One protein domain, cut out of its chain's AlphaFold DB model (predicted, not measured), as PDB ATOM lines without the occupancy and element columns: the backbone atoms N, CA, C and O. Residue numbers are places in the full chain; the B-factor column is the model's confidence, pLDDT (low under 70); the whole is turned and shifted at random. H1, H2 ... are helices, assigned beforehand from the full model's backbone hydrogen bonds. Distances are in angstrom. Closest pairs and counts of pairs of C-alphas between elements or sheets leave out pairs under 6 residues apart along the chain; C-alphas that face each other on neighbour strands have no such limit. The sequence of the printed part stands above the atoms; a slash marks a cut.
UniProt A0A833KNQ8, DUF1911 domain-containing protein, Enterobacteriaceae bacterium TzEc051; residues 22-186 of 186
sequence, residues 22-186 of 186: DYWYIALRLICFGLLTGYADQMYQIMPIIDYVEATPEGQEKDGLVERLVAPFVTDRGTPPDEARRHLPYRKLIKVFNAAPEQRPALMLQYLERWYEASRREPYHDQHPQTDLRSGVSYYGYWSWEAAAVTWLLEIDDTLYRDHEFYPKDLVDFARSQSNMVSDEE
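AT A GLANCE: This is residues 22 to 186 of the 186 residues of the protein "DUF1911 domain-containing protein" of Enterobacteriaceae bacterium TzEc051 (UniProt A0A833KNQ8). Six helices make a C-shaped cluster: H7 sits in the middle, and H8, H1, H3, H4 and H5 follow one another round it as an open ring, with the link of residues 154 to 168 passing the gap between H5 and H8. H2 folds back beside H1 outside this ring, the small H6 follows the end of H5, and a large loop, residues 119 to 144, and the far end of H8 make opposite ends of the longest axis. The printed part has 165 residues with eight named helices, H1 to H8 in order, and no named strand: all helix. It is compact, with a radius of gyration of the C-alphas of 16.3 A, and spans 50 by 45 by 30 A.

HOW THE PARTS SIT: H1, residues 22 to 36, is the hub, touching four helices. H2, residues 40 to 50, forms a helical hairpin with it, at a shallow tilt of 16 degrees; the closest C-alphas, of Gly 34 and Ala 40, are 5.5 A apart. With its residues 28 to 31 alone, H1 touches H3, residues 64 to 70; the closest C-alphas, of Leu 28 and Val 66, are 7.3 A apart. H3 touches H4, residues 91 to 97, at a steep tilt of 47 degrees, the closest C-alphas being Leu 65 and Ile 94, 6.4 A apart. H4 and H5, residues 101 to 113, form a second helical hairpin, at 24 degrees, with C-alphas 96 and 104 closest at 5.5 A. H6, residues 115 to 118, meets H5 only through their link. H7, residues 145 to 153, touches H1, the C-alphas of Cys 32 and Ala 149 coming closest at 5.5 A. H7 is close to H5 but not clearly touching, the closest C-alphas, of Met 108 and Ala 147, being 7.3 A apart. H8, residues 169 to 185, touches H7 with its residues 169 to 176 alone; the closest C-alphas, of Ala 148 and Val 172, are 5.8 A apart. Every O i to N i+4 pair is within hydrogen-bond range in H7 and H8, against 9 of 11 in H1, 2 of 7 in H2, 2 of 3 in H3, 1 of 3 in H4 and 7 of 9 in H5, while H6 is too short for one; of O i to N i+3 pairs, H2 has 5 of 8 and H4 4 of 4 within range.

IN THESE COORDINATES: H1 begins at C-alpha 22, (20.422, -54.542, 55.053), and is 19.7 A long; H2 is 15.6 A, H5 19.6 A and H7 12.2 A. H8, 25.3 A long, ends at C-alpha 185, (24.161, -35.066, 23.327). H3, H4 and H6 are shorter.

THE WHOLE: The C-alphas farthest apart, of Asp 132 and Glu 186, are 49.9 A apart. The printed part has no cut and ends at the chain's last residue. The links H2 to H3, H3 to H4, H6 to H7 and H7 to H8 are long; residues 53 to 58 stand free. The mean pLDDT of the printed part is 89.7, with 14 residues under 70, among them 181 to 186.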
ATOM      1  N   ASP A  22      19.670 -54.756  56.300       89.50
ATOM      2  CA  ASP A  22      20.422 -54.542  55.053       89.50
ATOM      3  C   ASP A  22      19.546 -53.892  53.979       89.50
ATOM      4  O   ASP A  22      20.056 -53.162  53.127       89.50
ATOM      5  N   TYR A  23      18.222 -54.095  54.056       91.62
ATOM      6  CA  TYR A  23      17.249 -53.405  53.217       91.62
ATOM      7  C   TYR A  23      17.486 -51.894  53.214       91.62
ATOM      8  O   TYR A  23      17.611 -51.295  52.152       91.62
ATOM      9  N   TRP A  24      17.558 -51.266  54.391       88.69
ATOM     10  CA  TRP A  24      17.739 -49.819  54.467       88.69
ATOM     11  C   TRP A  24      19.212 -49.419  54.438       88.69
ATOM     12  O   TRP A  24      19.562 -48.446  53.770       88.69
ATOM     13  N   TYR A  25      20.084 -50.152  55.139       87.12
ATOM     14  CA  TYR A  25      21.502 -49.792  55.223       87.12
ATOM     15  C   TYR A  25      22.226 -49.899  53.882       87.12
ATOM     16  O   TYR A  25      23.135 -49.106  53.630       87.12
ATOM     17  N   ILE A  26      21.820 -50.848  53.034       90.88
ATOM     18  CA  ILE A  26      22.528 -51.178  51.799       90.88
ATOM     19  C   ILE A  26      21.583 -51.106  50.600       90.88
ATOM     20  O   ILE A  26      21.768 -50.231  49.763       90.88
ATOM     21  N   ALA A  27      20.565 -51.972  50.515       94.19
ATOM     22  CA  ALA A  27      19.798 -52.174  49.279       94.19
ATOM     23  C   ALA A  27      19.113 -50.892  48.781       94.19
ATOM     24  O   ALA A  27      19.379 -50.422  47.675       94.19
ATOM     25  N   LEU A  28      18.250 -50.303  49.614       94.50
ATOM     26  CA  LEU A  28      17.453 -49.134  49.261       94.50
ATOM     27  C   LEU A  28      18.345 -47.923  48.995       94.50
ATOM     28  O   LEU A  28      18.143 -47.221  48.012       94.50
ATOM     29  N   ARG A  29      19.365 -47.698  49.833       93.12
ATOM     30  CA  ARG A  29      20.332 -46.611  49.635       93.12
ATOM     31  C   ARG A  29      21.094 -46.774  48.327       93.12
ATOM     32  O   ARG A  29      21.166 -45.820  47.565       93.12
ATOM     33  N   LEU A  30      21.636 -47.960  48.060       94.88
ATOM     34  CA  LEU A  30      22.409 -48.237  46.853       94.88
ATOM     35  C   LEU A  30      21.574 -48.003  45.592       94.88
ATOM     36  O   LEU A  30      22.039 -47.331  44.674       94.88
ATOM     37  N   ILE A  31      20.328 -48.483  45.584       96.62
ATOM     38  CA  ILE A  31      19.388 -48.253  44.483       96.62
ATOM     39  C   ILE A  31      19.076 -46.760  44.359       96.62
ATOM     40  O   ILE A  31      19.290 -46.182  43.300       96.62
ATOM     41  N   CYS A  32      18.611 -46.103  45.426       97.00
ATOM     42  CA  CYS A  32      18.224 -44.693  45.366       97.00
ATOM     43  C   CYS A  32      19.386 -43.785  44.954       97.00
ATOM     44  O   CYS A  32      19.188 -42.907  44.120       97.00
ATOM     45  N   PHE A  33      20.591 -43.999  45.491       95.75
ATOM     46  CA  PHE A  33      21.765 -43.242  45.068       95.75
ATOM     47  C   PHE A  33      22.117 -43.538  43.618       95.75
ATOM     48  O   PHE A  33      22.276 -42.587  42.870       95.75
ATOM     49  N   GLY A  34      22.179 -44.804  43.194       95.94
ATOM     50  CA  GLY A  34      22.481 -45.139  41.801       95.94
ATOM     51  C   GLY A  34      21.514 -44.479  40.814       95.94
ATOM     52  O   GLY A  34      21.951 -43.889  39.829       95.94
ATOM     53  N   LEU A  35      20.214 -44.490  41.125       96.56
ATOM     54  CA  LEU A  35      19.193 -43.806  40.329       96.56
ATOM     55  C   LEU A  35      19.407 -42.287  40.290       96.56
ATOM     56  O   LEU A  35      19.340 -41.677  39.228       96.56
ATOM     57  N   LEU A  36      19.678 -41.672  41.441       96.94
ATOM     58  CA  LEU A  36      19.728 -40.217  41.570       96.94
ATOM     59  C   LEU A  36      21.094 -39.593  41.238       96.94
ATOM     60  O   LEU A  36      21.194 -38.371  41.160       96.94
ATOM     61  N   THR A  37      22.153 -40.386  41.058       95.19
ATOM     62  CA  THR A  37      23.510 -39.879  40.779       95.19
ATOM     63  C   THR A  37      24.013 -40.175  39.367       95.19
ATOM     64  O   THR A  37      25.191 -39.964  39.090       95.19
ATOM     65  N   GLY A  38      23.127 -40.606  38.463       91.94
ATOM     66  CA  GLY A  38      23.456 -40.826  37.050       91.94
ATOM     67  C   GLY A  38      23.949 -42.236  36.712       91.94
ATOM     68  O   GLY A  38      24.471 -42.440  35.626       91.94
ATOM     69  N   TYR A  39      23.762 -43.209  37.609       94.31
ATOM     70  CA  TYR A  39      24.116 -44.621  37.398       94.31
ATOM     71  C   TYR A  39      22.877 -45.518  37.283       94.31
ATOM     72  O   TYR A  39      22.912 -46.707  37.619       94.31
ATOM     73  N   ALA A  40      21.746 -44.956  36.855       93.44
ATOM     74  CA  ALA A  40      20.498 -45.697  36.720       93.44
ATOM     75  C   ALA A  40      20.612 -46.826  35.676       93.44
ATOM     76  O   ALA A  40      20.069 -47.915  35.859       93.44
ATOM     77  N   ASP A  41      21.408 -46.613  34.629       91.44
ATOM     78  CA  ASP A  41      21.758 -47.604  33.610       91.44
ATOM     79  C   ASP A  41      22.593 -48.777  34.154       91.44
ATOM     80  O   ASP A  41      22.652 -49.823  33.518       91.44
ATOM     81  N   GLN A  42      23.202 -48.655  35.340       93.81
ATOM     82  CA  GLN A  42      23.996 -49.712  35.979       93.81
ATOM     83  C   GLN A  42      23.176 -50.616  36.914       93.81
ATOM     84  O   GLN A  42      23.725 -51.546  37.512       93.81
ATOM     85  N   MET A  43      21.856 -50.414  37.043       94.56
ATOM     86  CA  MET A  43      21.018 -51.231  37.938       94.56
ATOM     87  C   MET A  43      21.057 -52.732  37.603       94.56
ATOM     88  O   MET A  43      20.922 -53.561  38.507       94.56
ATOM     89  N   TYR A  44      21.326 -53.107  36.345       92.06
ATOM     90  CA  TYR A  44      21.493 -54.511  35.944       92.06
ATOM     91  C   TYR A  44      22.692 -55.200  36.614       92.06
ATOM     92  O   TYR A  44      22.691 -56.423  36.729       92.06
ATOM     93  N   GLN A  45      23.701 -54.446  37.069       91.75
ATOM     94  CA  GLN A  45      24.847 -54.985  37.810       91.75
ATOM     95  C   GLN A  45      24.543 -55.149  39.300       91.75
ATOM     96  O   GLN A  45      25.069 -56.055  39.945       91.75
ATOM     97  N   ILE A  46      23.683 -54.286  39.849       91.50
ATOM     98  CA  ILE A  46      23.335 -54.280  41.273       91.50
ATOM     99  C   ILE A  46      22.340 -55.391  41.607       91.50
ATOM    100  O   ILE A  46      22.492 -56.075  42.620       91.50
ATOM    101  N   MET A  47      21.337 -55.605  40.754       91.31
ATOM    102  CA  MET A  47      20.279 -56.573  41.045       91.31
ATOM    103  C   MET A  47      20.773 -58.013  41.259       91.31
ATOM    104  O   MET A  47      20.310 -58.626  42.216       91.31
ATOM    105  N   PRO A  48      21.746 -58.555  40.499       89.12
ATOM    106  CA  PRO A  48      22.315 -59.876  40.775       89.12
ATOM    107  C   PRO A  48      22.944 -60.031  42.169       89.12
ATOM    108  O   PRO A  48      22.955 -61.135  42.709       89.12
ATOM    109  N   ILE A  49      23.453 -58.945  42.764       88.69
ATOM    110  CA  ILE A  49      24.022 -58.954  44.122       88.69
ATOM    111  C   ILE A  49      22.896 -59.047  45.165       88.69
ATOM    112  O   ILE A  49      23.026 -59.755  46.162       88.69
ATOM    113  N   ILE A  50      21.779 -58.354  44.924       88.12
ATOM    114  CA  ILE A  50      20.591 -58.372  45.792       88.12
ATOM    115  C   ILE A  50      19.830 -59.703  45.663       88.12
ATOM    116  O   ILE A  50      19.367 -60.255  46.660       88.12
ATOM    117  N   ASP A  51      19.730 -60.243  44.449       85.06
ATOM    118  CA  ASP A  51      19.006 -61.477  44.130       85.06
ATOM    119  C   ASP A  51      19.859 -62.747  44.298       85.06
ATOM    120  O   ASP A  51      19.522 -63.782  43.731       85.06
ATOM    121  N   TYR A  52      20.978 -62.686  45.026       79.69
ATOM    122  CA  TYR A  52      22.011 -63.730  45.059       79.69
ATOM    123  C   TYR A  52      21.480 -65.158  45.319       79.69
ATOM    124  O   TYR A  52      21.277 -65.588  46.451       79.69
ATOM    125  N   VAL A  53      21.294 -65.928  44.246       70.69
ATOM    126  CA  VAL A  53      20.543 -67.197  44.250       70.69
ATOM    127  C   VAL A  53      21.261 -68.381  44.900       70.69
ATOM    128  O   VAL A  53      20.644 -69.419  45.113       70.69
ATOM    129  N   GLU A  54      22.554 -68.278  45.221       69.75
ATOM    130  CA  GLU A  54      23.247 -69.401  45.870       69.75
ATOM    131  C   GLU A  54      22.806 -69.568  47.336       69.75
ATOM    132  O   GLU A  54      22.925 -70.663  47.884       69.75
ATOM    133  N   ALA A  55      22.229 -68.527  47.954       68.12
ATOM    134  CA  ALA A  55      21.704 -68.569  49.320       68.12
ATOM    135  C   ALA A  55      20.498 -69.516  49.484       68.12
ATOM    136  O   ALA A  55      20.437 -70.258  50.469       68.12
ATOM    137  N   THR A  56      19.557 -69.530  48.530       70.19
ATOM    138  CA  THR A  56      18.428 -70.478  48.487       70.19
ATOM    139  C   THR A  56      18.037 -70.823  47.041       70.19
ATOM    140  O   THR A  56      17.977 -69.921  46.205       70.19
ATOM    141  N   PRO A  57      17.683 -72.091  46.730       68.06
ATOM    142  CA  PRO A  57      17.240 -72.490  45.387       68.06
ATOM    143  C   PRO A  57      16.028 -71.707  44.860       68.06
ATOM    144  O   PRO A  57      15.877 -71.545  43.652       68.06
ATOM    145  N   GLU A  58      15.158 -71.234  45.754       71.25
ATOM    146  CA  GLU A  58      13.959 -70.460  45.421       71.25
ATOM    147  C   GLU A  58      14.238 -68.963  45.203       71.25
ATOM    148  O   GLU A  58      13.352 -68.238  44.747       71.25
ATOM    149  N   GLY A  59      15.446 -68.489  45.518       73.38
ATOM    150  CA  GLY A  59      15.757 -67.064  45.549       73.38
ATOM    151  C   GLY A  59      15.125 -66.336  46.745       73.38
ATOM    152  O   GLY A  59      14.360 -66.896  47.535       73.38
ATOM    153  N   GLN A  60      15.471 -65.057  46.892       84.44
ATOM    154  CA  GLN A  60      14.860 -64.167  47.873       84.44
ATOM    155  C   GLN A  60      13.529 -63.641  47.327       84.44
ATOM    156  O   GLN A  60      13.395 -63.347  46.141       84.44
ATOM    157  N   GLU A  61      12.540 -63.479  48.209       86.00
ATOM    158  CA  GLU A  61      11.280 -62.825  47.856       86.00
ATOM    159  C   GLU A  61      11.517 -61.389  47.365       86.00
ATOM    160  O   GLU A  61      12.185 -60.588  48.022       86.00
ATOM    161  N   LYS A  62      10.909 -61.057  46.226       89.06
ATOM    162  CA  LYS A  62      10.979 -59.726  45.620       89.06
ATOM    163  C   LYS A  62      10.243 -58.676  46.451       89.06
ATOM    164  O   LYS A  62       9.167 -58.936  46.989       89.06
ATOM    165  N   ASP A  63      10.786 -57.462  46.490       93.69
ATOM    166  CA  ASP A  63      10.181 -56.317  47.175       93.69
ATOM    167  C   ASP A  63       9.442 -55.396  46.197       93.69
ATOM    168  O   ASP A  63       9.990 -54.958  45.187       93.69
ATOM    169  N   GLY A  64       8.191 -55.062  46.509       94.31
ATOM    170  CA  GLY A  64       7.334 -54.292  45.613       94.31
ATOM    171  C   GLY A  64       7.808 -52.872  45.309       94.31
ATOM    172  O   GLY A  64       7.459 -52.352  44.247       94.31
ATOM    173  N   LEU A  65       8.575 -52.231  46.199       96.25
ATOM    174  CA  LEU A  65       9.156 -50.913  45.935       96.25
ATOM    175  C   LEU A  65      10.432 -51.050  45.099       96.25
ATOM    176  O   LEU A  65      10.545 -50.383  44.074       96.25
ATOM    177  N   VAL A  66      11.350 -51.937  45.496       95.62
ATOM    178  CA  VAL A  66      12.603 -52.201  44.771       95.62
ATOM    179  C   VAL A  66      12.321 -52.577  43.321       95.62
ATOM    180  O   VAL A  66      12.854 -51.939  42.419       95.62
ATOM    181  N   GLU A  67      11.424 -53.537  43.083       95.50
ATOM    182  CA  GLU A  67      11.102 -53.983  41.725       95.50
ATOM    183  C   GLU A  67      10.512 -52.852  40.871       95.50
ATOM    184  O   GLU A  67      10.780 -52.792  39.677       95.50
ATOM    185  N   ARG A  68       9.750 -51.920  41.462       96.62
ATOM    186  CA  ARG A  68       9.221 -50.748  40.741       96.62
ATOM    187  C   ARG A  68      10.296 -49.713  40.429       96.62
ATOM    188  O   ARG A  68      10.249 -49.116  39.358       96.62
ATOM    189  N   LEU A  69      11.246 -49.506  41.340       97.06
ATOM    190  CA  LEU A  69      12.351 -48.566  41.154       97.06
ATOM    191  C   LEU A  69      13.296 -49.007  40.029       97.06
ATOM    192  O   LEU A  69      13.760 -48.169  39.262       97.06
ATOM    193  N   VAL A  70      13.562 -50.311  39.915       96.00
ATOM    194  CA  VAL A  70      14.532 -50.841  38.940       96.00
ATOM    195  C   VAL A  70      13.904 -51.316  37.628       96.00
ATOM    196  O   VAL A  70      14.635 -51.534  36.666       96.00
ATOM    197  N   ALA A  71      12.575 -51.465  37.561       94.69
ATOM    198  CA  ALA A  71      11.872 -51.970  36.375       94.69
ATOM    199  C   ALA A  71      12.231 -51.259  35.053       94.69
ATOM    200  O   ALA A  71      12.342 -51.952  34.044       94.69
ATOM    201  N   PRO A  72      12.449 -49.929  35.013       93.75
ATOM    202  CA  PRO A  72      12.844 -49.256  33.772       93.75
ATOM    203  C   PRO A  72      14.254 -49.612  33.276       93.75
ATOM    204  O   PRO A  72      14.549 -49.409  32.104       93.75
ATOM    205  N   PHE A  73      15.116 -50.144  34.147       94.12
ATOM    206  CA  PHE A  73      16.548 -50.341  33.881       94.12
ATOM    207  C   PHE A  73      16.965 -51.813  33.825       94.12
ATOM    208  O   PHE A  73      18.068 -52.132  33.388       94.12
ATOM    209  N   VAL A  74      16.105 -52.724  34.288       92.94
ATOM    210  CA  VAL A  74      16.390 -54.160  34.338       92.94
ATOM    211  C   VAL A  74      15.223 -54.922  33.726       92.94
ATOM    212  O   VAL A  74      14.113 -54.916  34.261       92.94
ATOM    213  N   THR A  75      15.476 -55.592  32.601       89.12
ATOM    214  CA  THR A  75      14.465 -56.388  31.897       89.12
ATOM    215  C   THR A  75      14.174 -57.704  32.620       89.12
ATOM    216  O   THR A  75      14.860 -58.094  33.564       89.12
ATOM    217  N   ASP A  76      13.111 -58.391  32.191       87.38
ATOM    218  CA  ASP A  76      12.793 -59.772  32.592       87.38
ATOM    219  C   ASP A  76      12.543 -59.989  34.094       87.38
ATOM    220  O   ASP A  76      12.586 -61.109  34.604       87.38
ATOM    221  N   ARG A  77      12.195 -58.920  34.818       87.75
ATOM    222  CA  ARG A  77      11.871 -58.989  36.250       87.75
ATOM    223  C   ARG A  77      10.421 -59.389  36.552       87.75
ATOM    224  O   ARG A  77      10.118 -59.750  37.689       87.75
ATOM    225  N   GLY A  78       9.539 -59.401  35.555       88.12
ATOM    226  CA  GLY A  78       8.121 -59.729  35.727       88.12
ATOM    227  C   GLY A  78       7.314 -58.597  36.373       88.12
ATOM    228  O   GLY A  78       7.750 -57.452  36.428       88.12
ATOM    229  N   THR A  79       6.096 -58.904  36.828       88.56
ATOM    230  CA  THR A  79       5.220 -57.916  37.479       88.56
ATOM    231  C   THR A  79       5.666 -57.667  38.925       88.56
ATOM    232  O   THR A  79       5.723 -58.628  39.695       88.56
ATOM    233  N   PRO A  80       5.941 -56.408  39.326       92.06
ATOM    234  CA  PRO A  80       6.284 -56.086  40.707       92.06
ATOM    235  C   PRO A  80       5.169 -56.497  41.684       92.06
ATOM    236  O   PRO A  80       4.003 -56.187  41.428       92.06
ATOM    237  N   PRO A  81       5.488 -57.145  42.819       92.06
ATOM    238  CA  PRO A  81       4.484 -57.495  43.819       92.06
ATOM    239  C   PRO A  81       3.907 -56.239  44.486       92.06
ATOM    240  O   PRO A  81       4.576 -55.215  44.593       92.06
ATOM    241  N   ASP A  82       2.672 -56.300  44.985       89.62
ATOM    242  CA  ASP A  82       2.039 -55.175  45.702       89.62
ATOM    243  C   ASP A  82       2.424 -55.087  47.190       89.62
ATOM    244  O   ASP A  82       1.980 -54.183  47.905       89.62
ATOM    245  N   GLU A  83       3.256 -56.012  47.668       88.88
ATOM    246  CA  GLU A  83       3.759 -56.020  49.038       88.88
ATOM    247  C   GLU A  83       5.182 -55.455  49.094       88.88
ATOM    248  O   GLU A  83       6.046 -55.826  48.301       88.88
ATOM    249  N   ALA A  84       5.425 -54.562  50.054       89.25
ATOM    250  CA  ALA A  84       6.775 -54.121  50.394       89.25
ATOM    251  C   ALA A  84       7.268 -54.955  51.579       89.25
ATOM    252  O   ALA A  84       6.557 -55.091  52.576       89.25
ATOM    253  N   ARG A  85       8.488 -55.478  51.500       86.44
ATOM    254  CA  ARG A  85       9.077 -56.416  52.458       86.44
ATOM    255  C   ARG A  85       9.162 -55.836  53.863       86.44
ATOM    256  O   ARG A  85       8.847 -56.507  54.841       86.44
ATOM    257  N   ARG A  86       9.527 -54.559  53.953       87.00
ATOM    258  CA  ARG A  86       9.570 -53.779  55.199       87.00
ATOM    259  C   ARG A  86       8.234 -53.081  55.521       87.00
ATOM    260  O   ARG A  86       8.127 -52.354  56.501       87.00
ATOM    261  N   HIS A  87       7.183 -53.327  54.733       89.19
ATOM    262  CA  HIS A  87       5.860 -52.705  54.822       89.19
ATOM    263  C   HIS A  87       5.900 -51.169  54.891       89.19
ATOM    264  O   HIS A  87       5.984 -50.520  53.857       89.19
ATOM    265  N   LEU A  88       5.763 -50.569  56.077       89.69
ATOM    266  CA  LEU A  88       5.771 -49.117  56.246       89.69
ATOM    267  C   LEU A  88       7.209 -48.610  56.451       89.69
ATOM    268  O   LEU A  88       7.956 -49.254  57.178       89.69
ATOM    269  N   PRO A  89       7.569 -47.454  55.865       92.06
ATOM    270  CA  PRO A  89       6.694 -46.548  55.110       92.06
ATOM    271  C   PRO A  89       6.468 -46.980  53.645       92.06
ATOM    272  O   PRO A  89       5.477 -46.578  53.033       92.06
ATOM    273  N   TYR A  90       7.339 -47.827  53.099       93.25
ATOM    274  CA  TYR A  90       7.543 -48.097  51.668       93.25
ATOM    275  C   TYR A  90       6.296 -48.518  50.873       93.25
ATOM    276  O   TYR A  90       6.071 -48.039  49.764       93.25
ATOM    277  N   ARG A  91       5.403 -49.326  51.454       92.88
ATOM    278  CA  ARG A  91       4.139 -49.764  50.835       92.88
ATOM    279  C   ARG A  91       3.249 -48.594  50.415       92.88
ATOM    280  O   ARG A  91       2.451 -48.725  49.492       92.88
ATOM    281  N   LYS A  92       3.344 -47.440  51.082       93.69
ATOM    282  CA  LYS A  92       2.574 -46.252  50.686       93.69
ATOM    283  C   LYS A  92       3.016 -45.709  49.323       93.69
ATOM    284  O   LYS A  92       2.159 -45.215  48.599       93.69
ATOM    285  N   LEU A  93       4.289 -45.861  48.945       96.50
ATOM    286  CA  LEU A  93       4.799 -45.425  47.641       96.50
ATOM    287  C   LEU A  93       4.273 -46.282  46.491       96.50
ATOM    288  O   LEU A  93       4.060 -45.760  45.405       96.50
ATOM    289  N   ILE A  94       3.937 -47.555  46.729       95.50
ATOM    290  CA  ILE A  94       3.267 -48.400  45.723       95.50
ATOM    291  C   ILE A  94       1.970 -47.739  45.227       95.50
ATOM    292  O   ILE A  94       1.650 -47.792  44.041       95.50
ATOM    293  N   LYS A  95       1.247 -47.034  46.109       95.44
ATOM    294  CA  LYS A  95       0.048 -46.279  45.716       95.44
ATOM    295  C   LYS A  95       0.365 -45.108  44.787       95.44
ATOM    296  O   LYS A  95      -0.469 -44.792  43.953       95.44
ATOM    297  N   VAL A  96       1.537 -44.484  44.924       97.50
ATOM    298  CA  VAL A  96       1.990 -43.386  44.054       97.50
ATOM    299  C   VAL A  96       2.264 -43.914  42.646       97.50
ATOM    300  O   VAL A  96       1.787 -43.327  41.680       97.50
ATOM    301  N   PHE A  97       2.940 -45.062  42.529       96.88
ATOM    302  CA  PHE A  97       3.156 -45.731  41.238       96.88
ATOM    303  C   PHE A  97       1.842 -46.080  40.531       96.88
ATOM    304  O   PHE A  97       1.722 -45.898  39.323       96.88
ATOM    305  N   ASN A  98       0.848 -46.545  41.289       95.50
ATOM    306  CA  ASN A  98      -0.447 -46.953  40.742       95.50
ATOM    307  C   ASN A  98      -1.417 -45.774  40.508       95.50
ATOM    308  O   ASN A  98      -2.514 -45.987  39.992       95.50
ATOM    309  N   ALA A  99      -1.059 -44.550  40.911       97.25
ATOM    310  CA  ALA A  99      -1.912 -43.373  40.778       97.25
ATOM    311  C   ALA A  99      -1.710 -42.648  39.441       97.25
ATOM    312  O   ALA A  99      -0.625 -42.673  38.844       97.25
ATOM    313  N   ALA A 100      -2.761 -41.944  39.010       97.75
ATOM    314  CA  ALA A 100      -2.693 -41.036  37.872       97.75
ATOM    315  C   ALA A 100      -1.709 -39.881  38.161       97.75
ATOM    316  O   ALA A 100      -1.624 -39.460  39.322       97.75
ATOM    317  N   PRO A 101      -0.978 -39.360  37.153       97.81
ATOM    318  CA  PRO A 101       0.054 -38.337  37.345       97.81
ATOM    319  C   PRO A 101      -0.394 -37.140  38.192       97.81
ATOM    320  O   PRO A 101       0.333 -36.710  39.084       97.81
ATOM    321  N   GLU A 102      -1.629 -36.675  38.010       97.50
ATOM    322  CA  GLU A 102      -2.194 -35.498  38.681       97.50
ATOM    323  C   GLU A 102      -2.416 -35.721  40.187       97.50
ATOM    324  O   GLU A 102      -2.507 -34.773  40.965       97.50
ATOM    325  N   GLN A 103      -2.509 -36.982  40.618       98.19
ATOM    326  CA  GLN A 103      -2.715 -37.360  42.018       98.19
ATOM    327  C   GLN A 103      -1.395 -37.595  42.761       98.19
ATOM    328  O   GLN A 103      -1.370 -37.566  43.996       98.19
ATOM    329  N   ARG A 104      -0.298 -37.842  42.034       98.38
ATOM    330  CA  ARG A 104       0.995 -38.222  42.619       98.38
ATOM    331  C   ARG A 104       1.565 -37.156  43.559       98.38
ATOM    332  O   ARG A 104       1.949 -37.550  44.660       98.38
ATOM    333  N   PRO A 105       1.551 -35.843  43.238       98.44
ATOM    334  CA  PRO A 105       2.100 -34.831  44.139       98.44
ATOM    335  C   PRO A 105       1.427 -34.812  45.518       98.44
ATOM    336  O   PRO A 105       2.091 -34.775  46.552       98.44
ATOM    337  N   ALA A 106       0.095 -34.922  45.548       98.25
ATOM    338  CA  ALA A 106      -0.667 -34.945  46.794       98.25
ATOM    339  C   ALA A 106      -0.406 -36.217  47.619       98.25
ATOM    340  O   ALA A 106      -0.372 -36.166  48.848       98.25
ATOM    341  N   LEU A 107      -0.214 -37.365  46.958       98.38
ATOM    342  CA  LEU A 107       0.136 -38.619  47.630       98.38
ATOM    343  C   LEU A 107       1.569 -38.601  48.176       98.38
ATOM    344  O   LEU A 107       1.801 -39.126  49.264       98.38
ATOM    345  N   MET A 108       2.505 -37.981  47.456       98.50
ATOM    346  CA  MET A 108       3.885 -37.782  47.906       98.50
ATOM    347  C   MET A 108       3.958 -36.873  49.133       98.50
ATOM    348  O   MET A 108       4.630 -37.221  50.102       98.50
ATOM    349  N   LEU A 109       3.202 -35.773  49.153       98.31
ATOM    350  CA  LEU A 109       3.101 -34.917  50.336       98.31
ATOM    351  C   LEU A 109       2.572 -35.702  51.549       98.31
ATOM    352  O   LEU A 109       3.225 -35.738  52.588       98.31
ATOM    353  N   GLN A 110       1.456 -36.427  51.401       97.81
ATOM    354  CA  GLN A 110       0.901 -37.265  52.481       97.81
ATOM    355  C   GLN A 110       1.862 -38.365  52.955       97.81
ATOM    356  O   GLN A 110       1.802 -38.817  54.104       97.81
ATOM    357  N   TYR A 111       2.696 -38.874  52.047       98.00
ATOM    358  CA  TYR A 111       3.738 -39.830  52.378       98.00
ATOM    359  C   TYR A 111       4.794 -39.185  53.276       98.00
ATOM    360  O   TYR A 111       5.053 -39.720  54.355       98.00
ATOM    361  N   LEU A 112       5.336 -38.038  52.857       97.94
ATOM    362  CA  LEU A 112       6.383 -37.297  53.560       97.94
ATOM    363  C   LEU A 112       5.925 -36.809  54.942       97.94
ATOM    364  O   LEU A 112       6.641 -37.029  55.918       97.94
ATOM    365  N   GLU A 113       4.696 -36.293  55.058       97.38
ATOM    366  CA  GLU A 113       4.102 -35.855  56.336       97.38
ATOM    367  C   GLU A 113       4.073 -36.969  57.390       97.38
ATOM    368  O   GLU A 113       4.146 -36.723  58.591       97.38
ATOM    369  N   ARG A 114       3.931 -38.222  56.946       96.06
ATOM    370  CA  ARG A 114       3.848 -39.396  57.824       96.06
ATOM    371  C   ARG A 114       5.102 -40.250  57.784       96.06
ATOM    372  O   ARG A 114       5.068 -41.347  58.337       96.06
ATOM    373  N   TRP A 115       6.146 -39.813  57.087       96.81
ATOM    374  CA  TRP A 115       7.306 -40.645  56.796       96.81
ATOM    375  C   TRP A 115       7.988 -41.071  58.090       96.81
ATOM    376  O   TRP A 115       8.019 -42.260  58.392       96.81
ATOM    377  N   TYR A 116       8.396 -40.103  58.910       95.44
ATOM    378  CA  TYR A 116       9.133 -40.370  60.142       95.44
ATOM    379  C   TYR A 116       8.359 -41.277  61.110       95.44
ATOM    380  O   TYR A 116       8.866 -42.316  61.529       95.44
ATOM    381  N   GLU A 117       7.091 -40.956  61.394       94.50
ATOM    382  CA  GLU A 117       6.252 -41.770  62.284       94.50
ATOM    383  C   GLU A 117       6.003 -43.183  61.720       94.50
ATOM    384  O   GLU A 117       6.022 -44.181  62.450       94.50
ATOM    385  N   ALA A 118       5.781 -43.299  60.406       94.56
ATOM    386  CA  ALA A 118       5.584 -44.592  59.755       94.56
ATOM    387  C   ALA A 118       6.864 -45.443  59.744       94.56
ATOM    388  O   ALA A 118       6.758 -46.671  59.715       94.56
ATOM    389  N   SER A 119       8.034 -44.809  59.833       93.62
ATOM    390  CA  SER A 119       9.351 -45.442  59.889       93.62
ATOM    391  C   SER A 119       9.767 -45.924  61.277       93.62
ATOM    392  O   SER A 119      10.871 -46.426  61.425       93.62
ATOM    393  N   ARG A 120       8.905 -45.881  62.301       92.62
ATOM    394  CA  ARG A 120       9.219 -46.325  63.681       92.62
ATOM    395  C   ARG A 120       9.763 -47.754  63.856       92.62
ATOM    396  O   ARG A 120      10.164 -48.121  64.954       92.62
ATOM    397  N   ARG A 121       9.668 -48.600  62.826       89.50
ATOM    398  CA  ARG A 121      10.202 -49.979  62.808       89.50
ATOM    399  C   ARG A 121      11.499 -50.105  62.011       89.50
ATOM    400  O   ARG A 121      12.058 -51.197  61.936       89.50
ATOM    401  N   GLU A 122      11.930 -49.023  61.384       90.00
ATOM    402  CA  GLU A 122      13.158 -48.958  60.616       90.00
ATOM    403  C   GLU A 122      14.348 -48.672  61.529       90.00
ATOM    404  O   GLU A 122      14.204 -47.938  62.510       90.00
ATOM    405  N   PRO A 123      15.532 -49.215  61.198       85.88
ATOM    406  CA  PRO A 123      16.703 -49.122  62.064       85.88
ATOM    407  C   PRO A 123      17.160 -47.679  62.308       85.88
ATOM    408  O   PRO A 123      17.783 -47.404  63.328       85.88
ATOM    409  N   TYR A 124      16.835 -46.755  61.397       85.88
ATOM    410  CA  TYR A 124      17.213 -45.344  61.477       85.88
ATOM    411  C   TYR A 124      16.327 -44.478  62.364       85.88
ATOM    412  O   TYR A 124      16.705 -43.354  62.707       85.88
ATOM    413  N   HIS A 125      15.136 -44.957  62.715       89.38
ATOM    414  CA  HIS A 125      14.233 -44.187  63.553       89.38
ATOM    415  C   HIS A 125      14.862 -43.957  64.929       89.38
ATOM    416  O   HIS A 125      15.436 -44.866  65.515       89.38
ATOM    417  N   ASP A 126      14.759 -42.725  65.431       89.06
ATOM    418  CA  ASP A 126      15.342 -42.318  66.716       89.06
ATOM    419  C   ASP A 126      16.863 -42.567  66.858       89.06
ATOM    420  O   ASP A 126      17.381 -42.698  67.959       89.06
ATOM    421  N   GLN A 127      17.616 -42.606  65.748       85.00
ATOM    422  CA  GLN A 127      19.087 -42.690  65.801       85.00
ATOM    423  C   GLN A 127      19.783 -41.367  66.165       85.00
ATOM    424  O   GLN A 127      20.932 -41.377  66.598       85.00
ATOM    425  N   HIS A 128      19.124 -40.216  65.992       85.81
ATOM    426  CA  HIS A 128      19.723 -38.891  66.214       85.81
ATOM    427  C   HIS A 128      20.253 -38.606  67.641       85.81
ATOM    428  O   HIS A 128      21.185 -37.805  67.746       85.81
ATOM    429  N   PRO A 129      19.757 -39.221  68.739       84.88
ATOM    430  CA  PRO A 129      20.338 -39.041  70.071       84.88
ATOM    431  C   PRO A 129      21.670 -39.785  70.250       84.88
ATOM    432  O   PRO A 129      22.370 -39.575  71.242       84.88
ATOM    433  N   GLN A 130      22.030 -40.679  69.324       75.81
ATOM    434  CA  GLN A 130      23.182 -41.561  69.448       75.81
ATOM    435  C   GLN A 130      24.453 -40.859  68.954       75.81
ATOM    436  O   GLN A 130      24.862 -40.970  67.802       75.81
ATOM    437  N   THR A 131      25.079 -40.091  69.849       67.94
ATOM    438  CA  THR A 131      26.269 -39.274  69.541       67.94
ATOM    439  C   THR A 131      27.596 -40.024  69.681       67.94
ATOM    440  O   THR A 131      28.650 -39.470  69.368       67.94
ATOM    441  N   ASP A 132      27.584 -41.254  70.206       73.62
ATOM    442  CA  ASP A 132      28.806 -42.028  70.416       73.62
ATOM    443  C   ASP A 132      29.212 -42.788  69.148       73.62
ATOM    444  O   ASP A 132      28.693 -43.866  68.851       73.62
ATOM    445  N   LEU A 133      30.211 -42.256  68.443       66.94
ATOM    446  CA  LEU A 133      30.817 -42.876  67.260       66.94
ATOM    447  C   LEU A 133      31.427 -44.264  67.544       66.94
ATOM    448  O   LEU A 133      31.649 -45.034  66.613       66.94
ATOM    449  N   ARG A 134      31.698 -44.613  68.810       72.06
ATOM    450  CA  ARG A 134      32.199 -45.944  69.198       72.06
ATOM    451  C   ARG A 134      31.103 -47.000  69.271       72.06
ATOM    452  O   ARG A 134      31.422 -48.184  69.320       72.06
ATOM    453  N   SER A 135      29.834 -46.591  69.264       69.38
ATOM    454  CA  SER A 135      28.692 -47.510  69.287       69.38
ATOM    455  C   SER A 135      28.478 -48.245  67.959       69.38
ATOM    456  O   SER A 135      27.644 -49.142  67.892       69.38
ATOM    457  N   GLY A 136      29.202 -47.863  66.899       66.25
ATOM    458  CA  GLY A 136      28.993 -48.376  65.541       66.25
ATOM    459  C   GLY A 136      27.746 -47.808  64.853       66.25
ATOM    460  O   GLY A 136      27.575 -48.005  63.654       66.25
ATOM    461  N   VAL A 137      26.909 -47.057  65.576       66.50
ATOM    462  CA  VAL A 137      25.736 -46.364  65.042       66.50
ATOM    463  C   VAL A 137      26.125 -44.921  64.738       66.50
ATOM    464  O   VAL A 137      26.503 -44.167  65.631       66.50
ATOM    465  N   SER A 138      26.055 -44.543  63.461       71.62
ATOM    466  CA  SER A 138      26.263 -43.161  63.016       71.62
ATOM    467  C   SER A 138      24.946 -42.592  62.508       71.62
ATOM    468  O   SER A 138      24.309 -43.184  61.640       71.62
ATOM    469  N   TYR A 139      24.538 -41.437  63.028       81.12
ATOM    470  CA  TYR A 139      23.386 -40.712  62.504       81.12
ATOM    471  C   TYR A 139      23.759 -40.004  61.193       81.12
ATOM    472  O   TYR A 139      24.641 -39.147  61.167       81.12
ATOM    473  N   TYR A 140      23.070 -40.354  60.104       76.56
ATOM    474  CA  TYR A 140      23.325 -39.830  58.752       76.56
ATOM    475  C   TYR A 140      22.359 -38.711  58.328       76.56
ATOM    476  O   TYR A 140      22.369 -38.288  57.172       76.56
ATOM    477  N   GLY A 141      21.504 -38.246  59.240       85.62
ATOM    478  CA  GLY A 141      20.368 -37.396  58.897       85.62
ATOM    479  C   GLY A 141      19.097 -38.195  58.602       85.62
ATOM    480  O   GLY A 141      19.126 -39.413  58.400       85.62
ATOM    481  N   TYR A 142      17.976 -37.483  58.577       92.19
ATOM    482  CA  TYR A 142      16.674 -38.025  58.214       92.19
ATOM    483  C   TYR A 142      16.347 -37.665  56.771       92.19
ATOM    484  O   TYR A 142      15.931 -36.550  56.477       92.19
ATOM    485  N   TRP A 143      16.552 -38.631  55.880       94.25
ATOM    486  CA  TRP A 143      16.397 -38.448  54.443       94.25
ATOM    487  C   TRP A 143      15.559 -39.583  53.862       94.25
ATOM    488  O   TRP A 143      15.934 -40.754  53.965       94.25
ATOM    489  N   SER A 144      14.440 -39.233  53.229       96.75
ATOM    490  CA  SER A 144      13.644 -40.171  52.441       96.75
ATOM    491  C   SER A 144      14.221 -40.258  51.028       96.75
ATOM    492  O   SER A 144      13.791 -39.568  50.099       96.75
ATOM    493  N   TRP A 145      15.241 -41.100  50.870       96.50
ATOM    494  CA  TRP A 145      15.902 -41.346  49.584       96.50
ATOM    495  C   TRP A 145      14.931 -41.927  48.557       96.50
ATOM    496  O   TRP A 145      14.934 -41.544  47.387       96.50
ATOM    497  N   GLU A 146      14.045 -42.804  49.014       97.19
ATOM    498  CA  GLU A 146      12.996 -43.410  48.213       97.19
ATOM    499  C   GLU A 146      11.980 -42.385  47.705       97.19
ATOM    500  O   GLU A 146      11.542 -42.498  46.564       97.19
ATOM    501  N   ALA A 147      11.641 -41.348  48.483       98.12
ATOM    502  CA  ALA A 147      10.738 -40.304  48.006       98.12
ATOM    503  C   ALA A 147      11.362 -39.494  46.865       98.12
ATOM    504  O   ALA A 147      10.675 -39.158  45.896       98.12
ATOM    505  N   ALA A 148      12.664 -39.209  46.951       98.31
ATOM    506  CA  ALA A 148      13.401 -38.564  45.872       98.31
ATOM    507  C   ALA A 148      13.498 -39.447  44.628       98.31
ATOM    508  O   ALA A 148      13.159 -38.985  43.540       98.31
ATOM    509  N   ALA A 149      13.865 -40.721  44.788       98.31
ATOM    510  CA  ALA A 149      13.966 -41.658  43.673       98.31
ATOM    511  C   ALA A 149      12.620 -41.826  42.950       98.31
ATOM    512  O   ALA A 149      12.576 -41.756  41.727       98.31
ATOM    513  N   VAL A 150      11.513 -41.964  43.691       98.50
ATOM    514  CA  VAL A 150      10.161 -42.043  43.110       98.50
ATOM    515  C   VAL A 150       9.767 -40.741  42.412       98.50
ATOM    516  O   VAL A 150       9.189 -40.791  41.331       98.50
ATOM    517  N   THR A 151      10.084 -39.584  43.000       98.56
ATOM    518  CA  THR A 151       9.794 -38.276  42.389       98.56
ATOM    519  C   THR A 151      10.505 -38.105  41.055       98.56
ATOM    520  O   THR A 151       9.873 -37.710  40.079       98.56
ATOM    521  N   TRP A 152      11.804 -38.409  41.019       98.31
ATOM    522  CA  TRP A 152      12.604 -38.340  39.802       98.31
ATOM    523  C   TRP A 152      12.100 -39.343  38.761       98.31
ATOM    524  O   TRP A 152      11.788 -38.952  37.642       98.31
ATOM    525  N   LEU A 153      11.924 -40.609  39.153       97.62
ATOM    526  CA  LEU A 153      11.569 -41.687  38.232       97.62
ATOM    527  C   LEU A 153      10.181 -41.521  37.600       97.62
ATOM    528  O   LEU A 153       9.974 -41.897  36.452       97.62
ATOM    529  N   LEU A 154       9.212 -41.005  38.358       97.69
ATOM    530  CA  LEU A 154       7.842 -40.794  37.883       97.69
ATOM    531  C   LEU A 154       7.598 -39.375  37.353       97.69
ATOM    532  O   LEU A 154       6.433 -39.034  37.122       97.69
ATOM    533  N   GLU A 155       8.662 -38.574  37.216       97.56
ATOM    534  CA  GLU A 155       8.636 -37.180  36.757       97.56
ATOM    535  C   GLU A 155       7.577 -36.334  37.490       97.56
ATOM    536  O   GLU A 155       6.829 -35.556  36.898       97.56
ATOM    537  N   ILE A 156       7.471 -36.518  38.810       98.38
ATOM    538  CA  ILE A 156       6.454 -35.846  39.628       98.38
ATOM    539  C   ILE A 156       6.860 -34.382  39.835       98.38
ATOM    540  O   ILE A 156       8.001 -34.106  40.210       98.38
ATOM    541  N   ASP A 157       5.916 -33.452  39.650       97.94
ATOM    542  CA  ASP A 157       6.067 -32.059  40.087       97.94
ATOM    543  C   ASP A 157       6.096 -31.993  41.622       97.94
ATOM    544  O   ASP A 157       5.092 -32.233  42.304       97.94
ATOM    545  N   ASP A 158       7.272 -31.684  42.164       98.19
ATOM    546  CA  ASP A 158       7.561 -31.667  43.592       98.19
ATOM    547  C   ASP A 158       7.251 -30.337  44.276       98.19
ATOM    548  O   ASP A 158       7.420 -30.232  45.490       98.19
ATOM    549  N   THR A 159       6.734 -29.335  43.553       98.25
ATOM    550  CA  THR A 159       6.475 -27.981  44.079       98.25
ATOM    551  C   THR A 159       5.703 -27.985  45.407       98.25
ATOM    552  O   THR A 159       5.995 -27.187  46.294       98.25
ATOM    553  N   LEU A 160       4.750 -28.909  45.587       97.94
ATOM    554  CA  LEU A 160       3.926 -29.006  46.801       97.94
ATOM    555  C   LEU A 160       4.676 -29.460  48.061       97.94
ATOM    556  O   LEU A 160       4.222 -29.173  49.165       97.94
ATOM    557  N   TYR A 161       5.771 -30.207  47.921       98.19
ATOM    558  CA  TYR A 161       6.497 -30.821  49.041       98.19
ATOM    559  C   TYR A 161       8.005 -30.555  48.992       98.19
ATOM    560  O   TYR A 161       8.773 -31.133  49.761       98.19
ATOM    561  N   ARG A 162       8.426 -29.643  48.116       97.88
ATOM    562  CA  ARG A 162       9.822 -29.305  47.845       97.88
ATOM    563  C   ARG A 162      10.607 -28.857  49.077       97.88
ATOM    564  O   ARG A 162      11.800 -29.127  49.185       97.88
ATOM    565  N   ASP A 163       9.938 -28.194  50.015       97.50
ATOM    566  CA  ASP A 163      10.540 -27.701  51.259       97.50
ATOM    567  C   ASP A 163      10.260 -28.597  52.475       97.50
ATOM    568  O   ASP A 163      10.502 -28.196  53.613       97.50
ATOM    569  N   HIS A 164       9.768 -29.819  52.257       97.81
ATOM    570  CA  HIS A 164       9.555 -30.777  53.334       97.81
ATOM    571  C   HIS A 164      10.894 -31.257  53.922       97.81
ATOM    572  O   HIS A 164      11.812 -31.614  53.190       97.81
ATOM    573  N   GLU A 165      10.995 -31.332  55.253       96.00
ATOM    574  CA  GLU A 165      12.265 -31.527  55.980       96.00
ATOM    575  C   GLU A 165      13.043 -32.804  55.608       96.00
ATOM    576  O   GLU A 165      14.267 -32.784  55.539       96.00
ATOM    577  N   PHE A 166      12.337 -33.906  55.331       96.44
ATOM    578  CA  PHE A 166      12.940 -35.200  54.984       96.44
ATOM    579  C   PHE A 166      13.157 -35.408  53.480       96.44
ATOM    580  O   PHE A 166      13.635 -36.471  53.081       96.44
ATOM    581  N   TYR A 167      12.759 -34.450  52.637       98.25
ATOM    582  CA  TYR A 167      12.797 -34.588  51.184       98.25
ATOM    583  C   TYR A 167      14.118 -34.039  50.614       98.25
ATOM    584  O   TYR A 167      14.369 -32.835  50.705       98.25
ATOM    585  N   PRO A 168      14.974 -34.878  49.996       96.94
ATOM    586  CA  PRO A 168      16.265 -34.423  49.491       96.94
ATOM    587  C   PRO A 168      16.118 -33.788  48.095       96.94
ATOM    588  O   PRO A 168      16.524 -34.370  47.088       96.94
ATOM    589  N   LYS A 169      15.534 -32.580  48.038       97.56
ATOM    590  CA  LYS A 169      15.248 -31.845  46.788       97.56
ATOM    591  C   LYS A 169      16.473 -31.640  45.894       97.56
ATOM    592  O   LYS A 169      16.384 -31.837  44.687       97.56
ATOM    593  N   ASP A 170      17.626 -31.323  46.483       97.06
ATOM    594  CA  ASP A 170      18.844 -31.017  45.724       97.06
ATOM    595  C   ASP A 170      19.354 -32.249  44.963       97.06
ATOM    596  O   ASP A 170      19.910 -32.133  43.874       97.06
ATOM    597  N   LEU A 171      19.118 -33.447  45.507       96.38
ATOM    598  CA  LEU A 171      19.480 -34.703  44.859       96.38
ATOM    599  C   LEU A 171      18.553 -35.013  43.672       96.38
ATOM    600  O   LEU A 171      19.007 -35.537  42.658       96.38
ATOM    601  N   VAL A 172      17.271 -34.644  43.763       97.94
ATOM    602  CA  VAL A 172      16.325 -34.746  42.639       97.94
ATOM    603  C   VAL A 172      16.682 -33.759  41.532       97.94
ATOM    604  O   VAL A 172      16.703 -34.138  40.362       97.94
ATOM    605  N   ASP A 173      17.006 -32.515  41.885       97.56
ATOM    606  CA  ASP A 173      17.447 -31.510  40.917       97.56
ATOM    607  C   ASP A 173      18.745 -31.938  40.220       97.56
ATOM    608  O   ASP A 173      18.861 -31.820  38.998       97.56
ATOM    609  N   PHE A 174      19.697 -32.495  40.978       96.88
ATOM    610  CA  PHE A 174      20.920 -33.057  40.419       96.88
ATOM    611  C   PHE A 174      20.604 -34.167  39.413       96.88
ATOM    612  O   PHE A 174      21.046 -34.081  38.269       96.88
ATOM    613  N   ALA A 175      19.776 -35.147  39.786       96.19
ATOM    614  CA  ALA A 175      19.383 -36.242  38.903       96.19
ATOM    615  C   ALA A 175      18.723 -35.738  37.602       96.19
ATOM    616  O   ALA A 175      19.101 -36.164  36.511       96.19
ATOM    617  N   ARG A 176      17.800 -34.767  37.695       95.50
ATOM    618  CA  ARG A 176      17.161 -34.125  36.526       95.50
ATOM    619  C   ARG A 176      18.179 -33.423  35.622       95.50
ATOM    620  O   ARG A 176      18.064 -33.489  34.402       95.50
ATOM    621  N   SER A 177      19.190 -32.776  36.206       94.75
ATOM    622  CA  SER A 177      20.240 -32.097  35.434       94.75
ATOM    623  C   SER A 177      21.096 -33.068  34.618       94.75
ATOM    624  O   SER A 177      21.490 -32.734  33.504       94.75
ATOM    625  N   GLN A 178      21.348 -34.273  35.144       87.81
ATOM    626  CA  GLN A 178      22.095 -35.313  34.435       87.81
ATOM    627  C   GLN A 178      21.273 -35.892  33.277       87.81
ATOM    628  O   GLN A 178      21.800 -36.047  32.181       87.81
ATOM    629  N   SER A 179      19.974 -36.144  33.482       77.38
ATOM    630  CA  SER A 179      19.086 -36.644  32.422       77.38
ATOM    631  C   SER A 179      18.982 -35.680  31.235       77.38
ATOM    632  O   SER A 179      19.019 -36.124  30.091       77.38
ATOM    633  N   ASN A 180      18.924 -34.372  31.498       70.88
ATOM    634  CA  ASN A 180      18.857 -33.359  30.440       70.88
ATOM    635  C   ASN A 180      20.159 -33.256  29.625       70.88
ATOM    636  O   ASN A 180      20.109 -32.975  28.433       70.88
ATOM    637  N   MET A 181      21.322 -33.498  30.244       62.12
ATOM    638  CA  MET A 181      22.601 -33.503  29.521       62.12
ATOM    639  C   MET A 181      22.702 -34.676  28.539       62.12
ATOM    640  O   MET A 181      23.226 -34.500  27.448       62.12
ATOM    641  N   VAL A 182      22.152 -35.844  28.888       58.69
ATOM    642  CA  VAL A 182      22.137 -37.012  27.991       58.69
ATOM    643  C   VAL A 182      21.241 -36.769  26.772       58.69
ATOM    644  O   VAL A 182      21.612 -37.145  25.668       58.69
ATOM    645  N   SER A 183      20.099 -36.088  26.935       56.62
ATOM    646  CA  SER A 183      19.197 -35.777  25.815       56.62
ATOM    647  C   SER A 183      19.709 -34.694  24.858       56.62
ATOM    648  O   SER A 183      19.237 -34.633  23.728       56.62
ATOM    649  N   ASP A 184      20.632 -33.833  25.299       52.81
ATOM    650  CA  ASP A 184      21.225 -32.778  24.461       52.81
ATOM    651  C   ASP A 184      22.452 -33.273  23.657       52.81
ATOM    652  O   ASP A 184      22.904 -32.584  22.738       52.81
ATOM    653  N   GLU A 185      23.004 -34.445  23.997       51.81
ATOM    654  CA  GLU A 185      24.161 -35.066  23.327       51.81
ATOM    655  C   GLU A 185      23.784 -36.140  22.278       51.81
ATOM    656  O   GLU A 185      24.659 -36.562  21.513       51.81
ATOM    657  N   GLU A 186      22.509 -36.550  22.205       42.59
ATOM    658  CA  GLU A 186      21.937 -37.463  21.186       42.59
ATOM    659  C   GLU A 186      21.386 -36.729  19.947       42.59
ATOM    660  O   GLU A 186      21.599 -37.244  18.820       42.59
TER     661      GLU A 186